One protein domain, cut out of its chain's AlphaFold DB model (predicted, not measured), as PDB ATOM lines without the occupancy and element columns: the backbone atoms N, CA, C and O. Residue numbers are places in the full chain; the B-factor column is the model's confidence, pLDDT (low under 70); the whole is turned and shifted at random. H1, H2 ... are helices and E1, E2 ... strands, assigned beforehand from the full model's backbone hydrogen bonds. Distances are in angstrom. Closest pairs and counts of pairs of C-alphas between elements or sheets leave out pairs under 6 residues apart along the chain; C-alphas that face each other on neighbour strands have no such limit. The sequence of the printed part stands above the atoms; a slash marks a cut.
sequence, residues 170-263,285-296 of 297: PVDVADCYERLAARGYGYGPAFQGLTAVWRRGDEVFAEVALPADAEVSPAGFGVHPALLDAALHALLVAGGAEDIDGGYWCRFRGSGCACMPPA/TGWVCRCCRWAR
ATOM      1  N   PRO A 170      -8.169 -16.477  52.456       93.19
ATOM      2  CA  PRO A 170      -7.870 -15.056  52.301       93.19
ATOM      3  C   PRO A 170      -6.403 -14.835  51.911       93.19
ATOM      4  O   PRO A 170      -5.505 -15.518  52.403       93.19
ATOM      5  N   VAL A 171      -6.178 -13.869  51.026       92.56
ATOM      6  CA  VAL A 171      -4.861 -13.353  50.643       92.56
ATOM      7  C   VAL A 171      -4.694 -11.995  51.313       92.56
ATOM      8  O   VAL A 171      -5.616 -11.181  51.288       92.56
ATOM      9  N   ASP A 172      -3.531 -11.757  51.913       90.81
ATOM     10  CA  ASP A 172      -3.235 -10.475  52.547       90.81
ATOM     11  C   ASP A 172      -3.095  -9.356  51.501       90.81
ATOM     12  O   ASP A 172      -2.391  -9.502  50.494       90.81
ATOM     13  N   VAL A 173      -3.790  -8.247  51.750       92.25
ATOM     14  CA  VAL A 173      -3.870  -7.072  50.875       92.25
ATOM     15  C   VAL A 173      -3.391  -5.787  51.556       92.25
ATOM     16  O   VAL A 173      -3.368  -4.761  50.882       92.25
ATOM     17  N   ALA A 174      -2.993  -5.821  52.837       89.38
ATOM     18  CA  ALA A 174      -2.704  -4.615  53.627       89.38
ATOM     19  C   ALA A 174      -1.703  -3.668  52.935       89.38
ATOM     20  O   ALA A 174      -2.003  -2.491  52.760       89.38
ATOM     21  N   ASP A 175      -0.601  -4.216  52.415       90.75
ATOM     22  CA  ASP A 175       0.469  -3.436  51.770       90.75
ATOM     23  C   ASP A 175       0.510  -3.651  50.245       90.75
ATOM     24  O   ASP A 175       1.552  -3.512  49.593       90.75
ATOM     25  N   CYS A 176      -0.602  -4.084  49.640       92.31
ATOM     26  CA  CYS A 176      -0.596  -4.480  48.229       92.31
ATOM     27  C   CYS A 176      -0.218  -3.324  47.291       92.31
ATOM     28  O   CYS A 176       0.581  -3.531  46.377       92.31
ATOM     29  N   TYR A 177      -0.717  -2.113  47.546       94.38
ATOM     30  CA  TYR A 177      -0.434  -0.940  46.722       94.38
ATOM     31  C   TYR A 177       0.980  -0.389  46.924       94.38
ATOM     32  O   TYR A 177       1.600   0.025  45.949       94.38
ATOM     33  N   GLU A 178       1.547  -0.479  48.130       93.62
ATOM     34  CA  GLU A 178       2.959  -0.144  48.368       93.62
ATOM     35  C   GLU A 178       3.890  -1.099  47.607       93.62
ATOM     36  O   GLU A 178       4.834  -0.677  46.933       93.62
ATOM     37  N   ARG A 179       3.577  -2.402  47.631       90.75
ATOM     38  CA  ARG A 179       4.312  -3.429  46.874       90.75
ATOM     39  C   ARG A 179       4.184  -3.254  45.361       90.75
ATOM     40  O   ARG A 179       5.122  -3.581  44.636       90.75
ATOM     41  N   LEU A 180       3.034  -2.787  44.877       90.31
ATOM     42  CA  LEU A 180       2.811  -2.461  43.467       90.31
ATOM     43  C   LEU A 180       3.575  -1.191  43.066       90.31
ATOM     44  O   LEU A 180       4.261  -1.203  42.045       90.31
ATOM     45  N   ALA A 181       3.568  -0.155  43.907       92.81
ATOM     46  CA  ALA A 181       4.332   1.072  43.689       92.81
ATOM     47  C   ALA A 181       5.842   0.807  43.617       92.81
ATOM     48  O   ALA A 181       6.515   1.325  42.729       92.81
ATOM     49  N   ALA A 182       6.369  -0.078  44.469       90.81
ATOM     50  CA  ALA A 182       7.770  -0.514  44.420       90.81
ATOM     51  C   ALA A 182       8.157  -1.247  43.117       90.81
ATOM     52  O   ALA A 182       9.342  -1.431  42.846       90.81
ATOM     53  N   ARG A 183       7.173  -1.670  42.314       87.75
ATOM     54  CA  ARG A 183       7.338  -2.298  40.992       87.75
ATOM     55  C   ARG A 183       6.992  -1.347  39.838       87.75
ATOM     56  O   ARG A 183       6.793  -1.813  38.723       87.75
ATOM     57  N   GLY A 184       6.845  -0.054  40.121       88.25
ATOM     58  CA  GLY A 184       6.523   0.966  39.125       88.25
ATOM     59  C   GLY A 184       5.031   1.223  38.922       88.25
ATOM     60  O   GLY A 184       4.681   2.154  38.204       88.25
ATOM     61  N   TYR A 185       4.128   0.475  39.562       91.12
ATOM     62  CA  TYR A 185       2.684   0.712  39.450       91.12
ATOM     63  C   TYR A 185       2.226   1.786  40.445       91.12
ATOM     64  O   TYR A 185       1.839   1.497  41.580       91.12
ATOM     65  N   GLY A 186       2.283   3.045  40.016       93.00
ATOM     66  CA  GLY A 186       1.863   4.219  40.777       93.00
ATOM     67  C   GLY A 186       0.351   4.426  40.747       93.00
ATOM     68  O   GLY A 186      -0.127   5.395  40.162       93.00
ATOM     69  N   TYR A 187      -0.400   3.518  41.371       95.62
ATOM     70  CA  TYR A 187      -1.847   3.671  41.534       95.62
ATOM     71  C   TYR A 187      -2.163   4.707  42.617       95.62
ATOM     72  O   TYR A 187      -1.859   4.497  43.791       95.62
ATOM     73  N   GLY A 188      -2.780   5.818  42.228       95.06
ATOM     74  CA  GLY A 188      -3.325   6.837  43.123       95.06
ATOM     75  C   GLY A 188      -4.707   6.464  43.678       95.06
ATOM     76  O   GLY A 188      -5.240   5.399  43.346       95.06
ATOM     77  N   PRO A 189      -5.309   7.338  44.506       94.75
ATOM     78  CA  PRO A 189      -6.517   7.039  45.275       94.75
ATOM     79  C   PRO A 189      -7.659   6.439  44.455       94.75
ATOM     80  O   PRO A 189      -8.252   5.462  44.895       94.75
ATOM     81  N   ALA A 190      -7.936   6.923  43.239       95.19
ATOM     82  CA  ALA A 190      -9.039   6.401  42.425       95.19
ATOM     83  C   ALA A 190      -8.890   4.918  42.028       95.19
ATOM     84  O   ALA A 190      -9.901   4.240  41.837       95.19
ATOM     85  N   PHE A 191      -7.658   4.410  41.916       95.44
ATOM     86  CA  PHE A 191      -7.346   3.028  41.519       95.44
ATOM     87  C   PHE A 191      -7.048   2.109  42.713       95.44
ATOM     88  O   PHE A 191      -6.827   0.900  42.549       95.44
ATOM     89  N   GLN A 192      -7.109   2.643  43.934       95.00
ATOM     90  CA  GLN A 192      -6.910   1.889  45.169       95.00
ATOM     91  C   GLN A 192      -8.199   1.218  45.683       95.00
ATOM     92  O   GLN A 192      -8.527   1.259  46.863       95.00
ATOM     93  N   GLY A 193      -8.959   0.606  44.770       93.12
ATOM     94  CA  GLY A 193     -10.276   0.026  45.049       93.12
ATOM     95  C   GLY A 193     -10.298  -1.428  45.534       93.12
ATOM     96  O   GLY A 193     -11.384  -1.963  45.766       93.12
ATOM     97  N   LEU A 194      -9.151  -2.108  45.645       93.88
ATOM     98  CA  LEU A 194      -9.078  -3.510  46.070       93.88
ATOM     99  C   LEU A 194      -9.222  -3.628  47.590       93.88
ATOM    100  O   LEU A 194      -8.361  -3.171  48.334       93.88
ATOM    101  N   THR A 195     -10.294  -4.276  48.049       92.50
ATOM    102  CA  THR A 195     -10.628  -4.346  49.487       92.50
ATOM    103  C   THR A 195     -10.337  -5.702  50.118       92.50
ATOM    104  O   THR A 195      -9.958  -5.767  51.284       92.50
ATOM    105  N   ALA A 196     -10.486  -6.792  49.364       92.00
ATOM    106  CA  ALA A 196     -10.177  -8.133  49.839       92.00
ATOM    107  C   ALA A 196      -9.944  -9.095  48.671       92.00
ATOM    108  O   ALA A 196     -10.537  -8.942  47.601       92.00
ATOM    109  N   VAL A 197      -9.099 -10.104  48.893       92.62
ATOM    110  CA  VAL A 197      -8.793 -11.160  47.923       92.62
ATOM    111  C   VAL A 197      -8.849 -12.521  48.611       92.62
ATOM    112  O   VAL A 197      -8.380 -12.682  49.735       92.62
ATOM    113  N   TRP A 198      -9.387 -13.525  47.922       91.94
ATOM    114  CA  TRP A 198      -9.351 -14.924  48.337       91.94
ATOM    115  C   TRP A 198      -8.881 -15.809  47.191       91.94
ATOM    116  O   TRP A 198      -9.137 -15.520  46.023       91.94
ATOM    117  N   ARG A 199      -8.244 -16.930  47.528       88.69
ATOM    118  CA  ARG A 199      -7.769 -17.922  46.566       88.69
ATOM    119  C   ARG A 199      -8.319 -19.308  46.870       88.69
ATOM    120  O   ARG A 199      -8.302 -19.754  48.014       88.69
ATOM    121  N   ARG A 200      -8.760 -20.020  45.835       88.00
ATOM    122  CA  ARG A 200      -9.156 -21.432  45.899       88.00
ATOM    123  C   ARG A 200      -8.554 -22.182  44.717       88.00
ATOM    124  O   ARG A 200      -9.055 -22.086  43.604       88.00
ATOM    125  N   GLY A 201      -7.466 -22.913  44.953       85.62
ATOM    126  CA  GLY A 201      -6.688 -23.520  43.868       85.62
ATOM    127  C   GLY A 201      -6.183 -22.446  42.900       85.62
ATOM    128  O   GLY A 201      -5.455 -21.536  43.307       85.62
ATOM    129  N   ASP A 202      -6.620 -22.526  41.646       79.06
ATOM    130  CA  ASP A 202      -6.309 -21.547  40.596       79.06
ATOM    131  C   ASP A 202      -7.341 -20.424  40.472       79.06
ATOM    132  O   ASP A 202      -7.219 -19.553  39.607       79.06
ATOM    133  N   GLU A 203      -8.358 -20.435  41.334       83.12
ATOM    134  CA  GLU A 203      -9.369 -19.396  41.384       83.12
ATOM    135  C   GLU A 203      -8.959 -18.262  42.303       83.12
ATOM    136  O   GLU A 203      -8.617 -18.480  43.464       83.12
ATOM    137  N   VAL A 204      -9.057 -17.043  41.786       86.31
ATOM    138  CA  VAL A 204      -8.954 -15.817  42.574       86.31
ATOM    139  C   VAL A 204     -10.349 -15.207  42.667       86.31
ATOM    140  O   VAL A 204     -11.116 -15.257  41.706       86.31
ATOM    141  N   PHE A 205     -10.679 -14.665  43.830       86.94
ATOM    142  CA  PHE A 205     -11.900 -13.922  44.114       86.94
ATOM    143  C   PHE A 205     -11.507 -12.597  44.742       86.94
ATOM    144  O   PHE A 205     -10.578 -12.564  45.545       86.94
ATOM    145  N   ALA A 206     -12.206 -11.521  44.401       89.38
ATOM    146  CA  ALA A 206     -11.907 -10.199  44.929       89.38
ATOM    147  C   ALA A 206     -13.178  -9.420  45.254       89.38
ATOM    148  O   ALA A 206     -14.184  -9.537  44.546       89.38
ATOM    149  N   GLU A 207     -13.109  -8.616  46.312       91.31
ATOM    150  CA  GLU A 207     -14.030  -7.508  46.547       91.31
ATOM    151  C   GLU A 207     -13.347  -6.207  46.137       91.31
ATOM    152  O   GLU A 207     -12.250  -5.882  46.604       91.31
ATOM    153  N   VAL A 208     -14.026  -5.457  45.272       92.25
ATOM    154  CA  VAL A 208     -13.577  -4.144  44.813       92.25
ATOM    155  C   VAL A 208     -14.689  -3.118  44.961       92.25
ATOM    156  O   VAL A 208     -15.875  -3.420  44.770       92.25
ATOM    157  N   ALA A 209     -14.296  -1.895  45.288       90.75
ATOM    158  CA  ALA A 209     -15.183  -0.749  45.403       90.75
ATOM    159  C   ALA A 209     -14.490   0.497  44.850       90.75
ATOM    160  O   ALA A 209     -13.266   0.597  44.880       90.75
ATOM    161  N   LEU A 210     -15.273   1.455  44.351       88.75
ATOM    162  CA  LEU A 210     -14.734   2.783  44.063       88.75
ATOM    163  C   LEU A 210     -14.438   3.488  45.395       88.75
ATOM    164  O   LEU A 210     -15.352   3.569  46.224       88.75
ATOM    165  N   PRO A 211     -13.212   3.994  45.617       87.12
ATOM    166  CA  PRO A 211     -12.873   4.703  46.847       87.12
ATOM    167  C   PRO A 211     -13.725   5.965  47.012       87.12
ATOM    168  O   PRO A 211     -13.841   6.781  46.096       87.12
ATOM    169  N   ALA A 212     -14.377   6.100  48.170       79.25
ATOM    170  CA  ALA A 212     -15.355   7.163  48.423       79.25
ATOM    171  C   ALA A 212     -14.719   8.563  48.511       79.25
ATOM    172  O   ALA A 212     -15.389   9.569  48.292       79.25
ATOM    173  N   ASP A 213     -13.433   8.617  48.833       76.38
ATOM    174  CA  ASP A 213     -12.602   9.806  48.995       76.38
ATOM    175  C   ASP A 213     -11.939  10.282  47.691       76.38
ATOM    176  O   ASP A 213     -11.418  11.393  47.646       76.38
ATOM    177  N   ALA A 214     -12.005   9.498  46.611       75.00
ATOM    178  CA  ALA A 214     -11.328   9.796  45.347       75.00
ATOM    179  C   ALA A 214     -12.138  10.674  44.360       75.00
ATOM    180  O   ALA A 214     -11.755  10.804  43.199       75.00
ATOM    181  N   GLU A 215     -13.272  11.254  44.784       76.62
ATOM    182  CA  GLU A 215     -14.170  12.087  43.949       76.62
ATOM    183  C   GLU A 215     -14.551  11.448  42.587       76.62
ATOM    184  O   GLU A 215     -14.816  12.136  41.596       76.62
ATOM    185  N   VAL A 216     -14.593  10.114  42.514       81.44
ATOM    186  CA  VAL A 216     -14.881   9.380  41.275       81.44
ATOM    187  C   VAL A 216     -16.389   9.269  41.060       81.44
ATOM    188  O   VAL A 216     -17.097   8.620  41.831       81.44
ATOM    189  N   SER A 217     -16.892   9.855  39.971       83.19
ATOM    190  CA  SER A 217     -18.289   9.679  39.561       83.19
ATOM    191  C   SER A 217     -18.445   8.455  38.649       83.19
ATOM    192  O   SER A 217     -17.816   8.407  37.591       83.19
ATOM    193  N   PRO A 218     -19.318   7.489  38.987       83.81
ATOM    194  CA  PRO A 218     -19.633   6.364  38.109       83.81
ATOM    195  C   PRO A 218     -20.609   6.736  36.978       83.81
ATOM    196  O   PRO A 218     -20.907   5.899  36.131       83.81
ATOM    197  N   ALA A 219     -21.157   7.956  36.968       85.12
ATOM    198  CA  ALA A 219     -22.150   8.366  35.979       85.12
ATOM    199  C   ALA A 219     -21.558   8.405  34.560       85.12
ATOM    200  O   ALA A 219     -20.447   8.888  34.355       85.12
ATOM    201  N   GLY A 220     -22.325   7.926  33.576       84.62
ATOM    202  CA  GLY A 220     -21.889   7.874  32.176       84.62
ATOM    203  C   GLY A 220     -20.931   6.723  31.851       84.62
ATOM    204  O   GLY A 220     -20.353   6.720  30.771       84.62
ATOM    205  N   PHE A 221     -20.757   5.754  32.750       86.56
ATOM    206  CA  PHE A 221     -20.045   4.504  32.478       86.56
ATOM    207  C   PHE A 221     -20.987   3.312  32.675       86.56
ATOM    208  O   PHE A 221     -21.836   3.325  33.571       86.56
ATOM    209  N   GLY A 222     -20.827   2.268  31.866       87.38
ATOM    210  CA  GLY A 222     -21.380   0.942  32.129       87.38
ATOM    211  C   GLY A 222     -20.690   0.305  33.336       87.38
ATOM    212  O   GLY A 222     -21.355  -0.094  34.295       87.38
ATOM    213  N   VAL A 223     -19.354   0.272  33.324       87.94
ATOM    214  CA  VAL A 223     -18.512  -0.018  34.492       87.94
ATOM    215  C   VAL A 223     -17.371   0.995  34.542       87.94
ATOM    216  O   VAL A 223     -16.626   1.161  33.583       87.94
ATOM    217  N   HIS A 224     -17.194   1.669  35.681       93.56
ATOM    218  CA  HIS A 224     -16.118   2.652  35.800       93.56
ATOM    219  C   HIS A 224     -14.738   1.982  35.609       93.56
ATOM    220  O   HIS A 224     -14.455   1.005  36.313       93.56
ATOM    221  N   PRO A 225     -13.845   2.514  34.746       95.06
ATOM    222  CA  PRO A 225     -12.549   1.899  34.461       95.06
ATOM    223  C   PRO A 225     -11.711   1.603  35.706       95.06
ATOM    224  O   PRO A 225     -11.188   0.506  35.825       95.06
ATOM    225  N   ALA A 226     -11.653   2.523  36.673       94.75
ATOM    226  CA  ALA A 226     -10.898   2.309  37.913       94.75
ATOM    227  C   ALA A 226     -11.433   1.151  38.784       94.75
ATOM    228  O   ALA A 226     -10.654   0.441  39.414       94.75
ATOM    229  N   LEU A 227     -12.752   0.904  38.778       93.44
ATOM    230  CA  LEU A 227     -13.343  -0.240  39.483       93.44
ATOM    231  C   LEU A 227     -12.967  -1.554  38.794       93.44
ATOM    232  O   LEU A 227     -12.659  -2.547  39.452       93.44
ATOM    233  N   LEU A 228     -13.031  -1.555  37.463       92.31
ATOM    234  CA  LEU A 228     -12.711  -2.719  36.653       92.31
ATOM    235  C   LEU A 228     -11.219  -3.064  36.736       92.31
ATOM    236  O   LEU A 228     -10.871  -4.233  36.872       92.31
ATOM    237  N   ASP A 229     -10.358  -2.050  36.726       93.44
ATOM    238  CA  ASP A 229      -8.907  -2.181  36.858       93.44
ATOM    239  C   ASP A 229      -8.505  -2.705  38.244       93.44
ATOM    240  O   ASP A 229      -7.750  -3.672  38.347       93.44
ATOM    241  N   ALA A 230      -9.132  -2.197  39.313       92.62
ATOM    242  CA  ALA A 230      -8.939  -2.720  40.666       92.62
ATOM    243  C   ALA A 230      -9.245  -4.226  40.771       92.62
ATOM    244  O   ALA A 230      -8.620  -4.939  41.558       92.62
ATOM    245  N   ALA A 231     -10.170  -4.746  39.956       91.00
ATOM    246  CA  ALA A 231     -10.449  -6.179  39.908       91.00
ATOM    247  C   ALA A 231      -9.314  -6.978  39.245       91.00
ATOM    248  O   ALA A 231      -9.064  -8.122  39.634       91.00
ATOM    249  N   LEU A 232      -8.598  -6.378  38.286       88.75
ATOM    250  CA  LEU A 232      -7.403  -6.954  37.664       88.75
ATOM    251  C   LEU A 232      -6.217  -6.966  38.637       88.75
ATOM    252  O   LEU A 232      -5.430  -7.914  38.622       88.75
ATOM    253  N   HIS A 233      -6.116  -5.986  39.545       90.50
ATOM    254  CA  HIS A 233      -5.057  -5.958  40.564       90.50
ATOM    255  C   HIS A 233      -5.053  -7.216  41.437       90.50
ATOM    256  O   HIS A 233      -3.990  -7.670  41.859       90.50
ATOM    257  N   ALA A 234      -6.217  -7.835  41.663       89.25
ATOM    258  CA  ALA A 234      -6.318  -9.084  42.412       89.25
ATOM    259  C   ALA A 234      -5.458 -10.208  41.812       89.25
ATOM    260  O   ALA A 234      -4.909 -11.016  42.562       89.25
ATOM    261  N   LEU A 235      -5.284 -10.247  40.484       84.69
ATOM    262  CA  LEU A 235      -4.373 -11.190  39.832       84.69
ATOM    263  C   LEU A 235      -2.910 -10.904  40.171       84.69
ATOM    264  O   LEU A 235      -2.170 -11.832  40.492       84.69
ATOM    265  N   LEU A 236      -2.505  -9.633  40.136       83.06
ATOM    266  CA  LEU A 236      -1.141  -9.210  40.470       83.06
ATOM    267  C   LEU A 236      -0.808  -9.514  41.938       83.06
ATOM    268  O   LEU A 236       0.316  -9.905  42.265       83.06
ATOM    269  N   VAL A 237      -1.801  -9.372  42.820       84.88
ATOM    270  CA  VAL A 237      -1.668  -9.641  44.256       84.88
ATOM    271  C   VAL A 237      -1.660 -11.144  44.555       84.88
ATOM    272  O   VAL A 237      -0.811 -11.598  45.321       84.88
ATOM    273  N   ALA A 238      -2.550 -11.929  43.938       81.69
ATOM    274  CA  ALA A 238      -2.690 -13.363  44.209       81.69
ATOM    275  C   ALA A 238      -1.699 -14.262  43.442       81.69
ATOM    276  O   ALA A 238      -1.440 -15.388  43.878       81.69
ATOM    277  N   GLY A 239      -1.197 -13.806  42.289       64.88
ATOM    278  CA  GLY A 239      -0.349 -14.580  41.378       64.88
ATOM    279  C   GLY A 239       1.155 -14.451  41.614       64.88
ATOM    280  O   GLY A 239       1.892 -15.338  41.201       64.88
ATOM    281  N   GLY A 240       1.618 -13.396  42.293       55.31
ATOM    282  CA  GLY A 240       3.024 -12.990  42.208       55.31
ATOM    283  C   GLY A 240       3.320 -12.386  40.826       55.31
ATOM    284  O   GLY A 240       2.864 -12.884  39.804       55.31
ATOM    285  N   ALA A 241       4.050 -11.272  40.770       45.06
ATOM    286  CA  ALA A 241       4.229 -10.488  39.540       45.06
ATOM    287  C   ALA A 241       5.173 -11.118  38.492       45.06
ATOM    288  O   ALA A 241       5.568 -10.439  37.556       45.06
ATOM    289  N   GLU A 242       5.553 -12.390  38.633       42.06
ATOM    290  CA  GLU A 242       6.450 -13.076  37.688       42.06
ATOM    291  C   GLU A 242       5.697 -13.706  36.495       42.06
ATOM    292  O   GLU A 242       6.320 -14.119  35.526       42.06
ATOM    293  N   ASP A 243       4.356 -13.719  36.515       39.91
ATOM    294  CA  ASP A 243       3.507 -14.400  35.518       39.91
ATOM    295  C   ASP A 243       2.799 -13.444  34.515       39.91
ATOM    296  O   ASP A 243       1.753 -13.792  33.957       39.91
ATOM    297  N   ILE A 244       3.320 -12.226  34.290       45.84
ATOM    298  CA  ILE A 244       2.669 -11.181  33.452       45.84
ATOM    299  C   ILE A 244       3.099 -11.145  31.978       45.84
ATOM    300  O   ILE A 244       2.446 -10.475  31.180       45.84
ATOM    301  N   ASP A 245       4.128 -11.895  31.578       35.62
ATOM    302  CA  ASP A 245       4.633 -11.886  30.189       35.62
ATOM    303  C   ASP A 245       3.695 -12.576  29.177       35.62
ATOM    304  O   ASP A 245       3.907 -12.527  27.964       35.62
ATOM    305  N   GLY A 246       2.626 -13.213  29.655       35.28
ATOM    306  CA  GLY A 246       1.589 -13.808  28.827       35.28
ATOM    307  C   GLY A 246       0.284 -13.028  28.936       35.28
ATOM    308  O   GLY A 246      -0.448 -13.218  29.901       35.28
ATOM    309  N   GLY A 247      -0.036 -12.212  27.927       36.44
ATOM    310  CA  GLY A 247      -1.271 -11.421  27.869       36.44
ATOM    311  C   GLY A 247      -2.540 -12.193  28.268       36.44
ATOM    312  O   GLY A 247      -2.730 -13.351  27.896       36.44
ATOM    313  N   TYR A 248      -3.411 -11.539  29.035       37.06
ATOM    314  CA  TYR A 248      -4.636 -12.127  29.579       37.06
ATOM    315  C   TYR A 248      -5.824 -11.931  28.633       37.06
ATOM    316  O   TYR A 248      -6.052 -10.837  28.121       37.06
ATOM    317  N   TRP A 249      -6.632 -12.976  28.453       33.78
ATOM    318  CA  TRP A 249      -7.876 -12.920  27.684       33.78
ATOM    319  C   TRP A 249      -9.031 -12.624  28.615       33.78
ATOM    320  O   TRP A 249      -9.421 -13.499  29.384       33.78
ATOM    321  N   CYS A 250      -9.596 -11.427  28.546       35.22
ATOM    322  CA  CYS A 250     -10.719 -11.046  29.388       35.22
ATOM    323  C   CYS A 250     -12.043 -11.070  28.623       35.22
ATOM    324  O   CYS A 250     -12.243 -10.322  27.669       35.22
ATOM    325  N   ARG A 251     -12.974 -11.915  29.078       34.59
ATOM    326  CA  ARG A 251     -14.362 -11.940  28.620       34.59
ATOM    327  C   ARG A 251     -15.213 -11.135  29.594       34.59
ATOM    328  O   ARG A 251     -15.449 -11.553  30.731       34.59
ATOM    329  N   PHE A 252     -15.698  -9.993  29.126       37.94
ATOM    330  CA  PHE A 252     -16.551  -9.101  29.905       37.94
ATOM    331  C   PHE A 252     -18.026  -9.300  29.563       37.94
ATOM    332  O   PHE A 252     -18.391  -9.528  28.407       37.94
ATOM    333  N   ARG A 253     -18.884  -9.227  30.586       42.81
ATOM    334  CA  ARG A 253     -20.341  -9.321  30.455       42.81
ATOM    335  C   ARG A 253     -21.025  -8.386  31.445       42.81
ATOM    336  O   ARG A 253     -21.169  -8.737  32.617       42.81
ATOM    337  N   GLY A 254     -21.550  -7.260  30.964       44.41
ATOM    338  CA  GLY A 254     -22.181  -6.263  31.835       44.41
ATOM    339  C   GLY A 254     -21.267  -5.934  33.021       44.41
ATOM    340  O   GLY A 254     -20.104  -5.618  32.822       44.41
ATOM    341  N   SER A 255     -21.752  -6.106  34.255       33.12
ATOM    342  CA  SER A 255     -20.987  -5.843  35.488       33.12
ATOM    343  C   SER A 255     -19.957  -6.920  35.892       33.12
ATOM    344  O   SER A 255     -19.411  -6.830  36.988       33.12
ATOM    345  N   GLY A 256     -19.732  -7.968  35.091       32.25
ATOM    346  CA  GLY A 256     -18.848  -9.091  35.440       32.25
ATOM    347  C   GLY A 256     -17.695  -9.312  34.463       32.25
ATOM    348  O   GLY A 256     -17.840  -9.085  33.261       32.25
ATOM    349  N   CYS A 257     -16.567  -9.805  34.978       38.19
ATOM    350  CA  CYS A 257     -15.354 -10.089  34.209       38.19
ATOM    351  C   CYS A 257     -14.832 -11.498  34.523       38.19
ATOM    352  O   CYS A 257     -14.657 -11.856  35.688       38.19
ATOM    353  N   ALA A 258     -14.550 -12.286  33.486       36.06
ATOM    354  CA  ALA A 258     -13.791 -13.526  33.601       36.06
ATOM    355  C   ALA A 258     -12.578 -13.436  32.677       36.06
ATOM    356  O   ALA A 258     -12.772 -13.339  31.466       36.06
ATOM    357  N   CYS A 259     -11.351 -13.498  33.207       33.97
ATOM    358  CA  CYS A 259     -10.177 -13.635  32.349       33.97
ATOM    359  C   CYS A 259      -9.414 -14.934  32.550       33.97
ATOM    360  O   CYS A 259      -9.417 -15.545  33.621       33.97
ATOM    361  N   MET A 260      -8.763 -15.340  31.467       28.27
ATOM    362  CA  MET A 260      -7.945 -16.535  31.364       28.27
ATOM    363  C   MET A 260      -6.505 -16.148  31.002       28.27
ATOM    364  O   MET A 260      -6.308 -15.218  30.216       28.27
ATOM    365  N   PRO A 261      -5.492 -16.856  31.535       26.92
ATOM    366  CA  PRO A 261      -4.126 -16.756  31.027       26.92
ATOM    367  C   PRO A 261      -4.064 -17.218  29.556       26.92
ATOM    368  O   PRO A 261      -4.983 -17.905  29.092       26.92
ATOM    369  N   PRO A 262      -3.007 -16.882  28.798       28.42
ATOM    370  CA  PRO A 262      -2.881 -17.312  27.414       28.42
ATOM    371  C   PRO A 262      -2.596 -18.815  27.364       28.42
ATOM    372  O   PRO A 262      -1.453 -19.267  27.364       28.42
ATOM    373  N   ALA A 263      -3.652 -19.619  27.299       34.00
ATOM    374  CA  ALA A 263      -3.520 -21.019  26.945       34.00
ATOM    375  C   ALA A 263      -3.127 -21.113  25.462       34.00
ATOM    376  O   ALA A 263      -3.789 -20.548  24.585       34.00
ATOM    377  N   THR A 285     -25.175   4.772  48.412       27.44
ATOM    378  CA  THR A 285     -23.878   5.441  48.641       27.44
ATOM    379  C   THR A 285     -22.635   4.674  48.166       27.44
ATOM    380  O   THR A 285     -21.526   5.088  48.483       27.44
ATOM    381  N   GLY A 286     -22.750   3.615  47.355       31.34
ATOM    382  CA  GLY A 286     -21.553   3.003  46.759       31.34
ATOM    383  C   GLY A 286     -21.805   1.795  45.858       31.34
ATOM    384  O   GLY A 286     -22.727   1.011  46.086       31.34
ATOM    385  N   TRP A 287     -20.958   1.642  44.834       30.83
ATOM    386  CA  TRP A 287     -20.902   0.459  43.972       30.83
ATOM    387  C   TRP A 287     -19.935  -0.563  44.574       30.83
ATOM    388  O   TRP A 287     -18.737  -0.305  44.656       30.83
ATOM    389  N   VAL A 288     -20.451  -1.729  44.965       31.80
ATOM    390  CA  VAL A 288     -19.644  -2.887  45.376       31.80
ATOM    391  C   VAL A 288     -19.807  -3.970  44.318       31.80
ATOM    392  O   VAL A 288     -20.930  -4.401  44.043       31.80
ATOM    393  N   CYS A 289     -18.700  -4.406  43.718       36.97
ATOM    394  CA  CYS A 289     -18.700  -5.468  42.719       36.97
ATOM    395  C   CYS A 289     -18.071  -6.744  43.295       36.97
ATOM    396  O   CYS A 289     -16.935  -6.738  43.762       36.97
ATOM    397  N   ARG A 290     -18.818  -7.853  43.244       35.59
ATOM    398  CA  ARG A 290     -18.354  -9.208  43.586       35.59
ATOM    399  C   ARG A 290     -18.338 -10.017  42.299       35.59
ATOM    400  O   ARG A 290     -19.354 -10.629  41.980       35.59
ATOM    401  N   CYS A 291     -17.303  -9.924  41.463       39.12
ATOM    402  CA  CYS A 291     -17.486 -10.441  40.098       39.12
ATOM    403  C   CYS A 291     -16.281 -10.981  39.345       39.12
ATOM    404  O   CYS A 291     -16.342 -11.044  38.119       39.12
ATOM    405  N   CYS A 292     -15.233 -11.449  40.017       38.88
ATOM    406  CA  CYS A 292     -14.131 -12.044  39.270       38.88
ATOM    407  C   CYS A 292     -13.777 -13.427  39.800       38.88
ATOM    408  O   CYS A 292     -13.329 -13.568  40.931       38.88
ATOM    409  N   ARG A 293     -14.035 -14.437  38.961       31.45
ATOM    410  CA  ARG A 293     -13.530 -15.804  39.083       31.45
ATOM    411  C   ARG A 293     -12.498 -15.978  37.980       31.45
ATOM    412  O   ARG A 293     -12.845 -15.936  36.800       31.45
ATOM    413  N   TRP A 294     -11.254 -16.178  38.371       35.94
ATOM    414  CA  TRP A 294     -10.141 -16.467  37.464       35.94
ATOM    415  C   TRP A 294      -9.887 -17.977  37.487       35.94
ATOM    416  O   TRP A 294     -10.255 -18.620  38.458       35.94
ATOM    417  N   ALA A 295      -9.352 -18.593  36.440       25.86
ATOM    418  CA  ALA A 295      -8.925 -19.995  36.504       25.86
ATOM    419  C   ALA A 295      -7.706 -20.179  35.600       25.86
ATOM    420  O   ALA A 295      -7.756 -19.793  34.430       25.86
ATOM    421  N   ARG A 296      -6.623 -20.762  36.131       24.52
ATOM    422  CA  ARG A 296      -5.557 -21.337  35.301       24.52
ATOM    423  C   ARG A 296      -6.075 -22.654  34.727       24.52
ATOM    424  O   ARG A 296      -6.665 -23.448  35.456       24.52
TER     425      ARG A 296
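What this domain is: This is residues 170 to 263 and 285 to 296 of the 297 residues of the protein "Phenolphthiocerol synthesis polyketide synthase type I Pks15/1 domain protein" of Mycobacterium xenopi 4042 (UniProt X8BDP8). One long helix, H2, lies in the middle, slantwise under a three-stranded sheet, with the small helix H1 on one side and the hairpin E4 and E5 loosely placed on the other. The printed part has 106 residues, under half of them in named elements, in the order H1 E1 E2 E3 H2 E4 E5 E6; the class is mixed, helices and strands. The main sheet, order E2, E3, E6, is antiparallel. The whole is compact, with a radius of gyration of the C-alphas of 13.4 A and spans of 37 by 32 by 24 A.

How they stand to each other: H1, residues 176 to 181, precedes E1, residues 185 to 187, which pairs with no named strand. E2, residues 194 to 200, and E3, residues 203 to 209, form a hairpin, with N 198 and O 205 2.8 A apart. H2, residues 225 to 239, is on their sheet at a height of 8.4 A, making two layers, a helix on one face of a sheet; its closest C-alphas to E3 are Ala 231 and Val 208, 6.2 A. H1 and H2 are close but not clearly touching, the closest C-alphas being Cys 176 and Val 237, 6.6 A. E4, residues 249 to 253, and E5, residues 256 to 260, form a second hairpin, with N 251 and O 258 2.8 A apart; H2 and E5 are near each other, with 7 pairs of C-alphas within 10 A. E6, residues 288 to 290, is antiparallel to E3, with N 289 and O 208 3.2 A apart. Every O i to N i+4 pair is within hydrogen-bond range in H1, and 8 of 11 in H2.

Where its parts are: H1 begins at C-alpha 176, (-0.596, -4.480, 48.229). E2 is 17.9 A long, E3 19.9 A and H2 21.6 A. E6 ends at C-alpha 290, (-18.354, -9.208, 43.586).

The domain as a whole: Residues 264 to 284 are not printed, and C-alphas 263 and 285 stand 39.8 A apart across the cut. The link E3 to H2 is long. Residues 239 to 263 and 285 to 296 have pLDDT under 70.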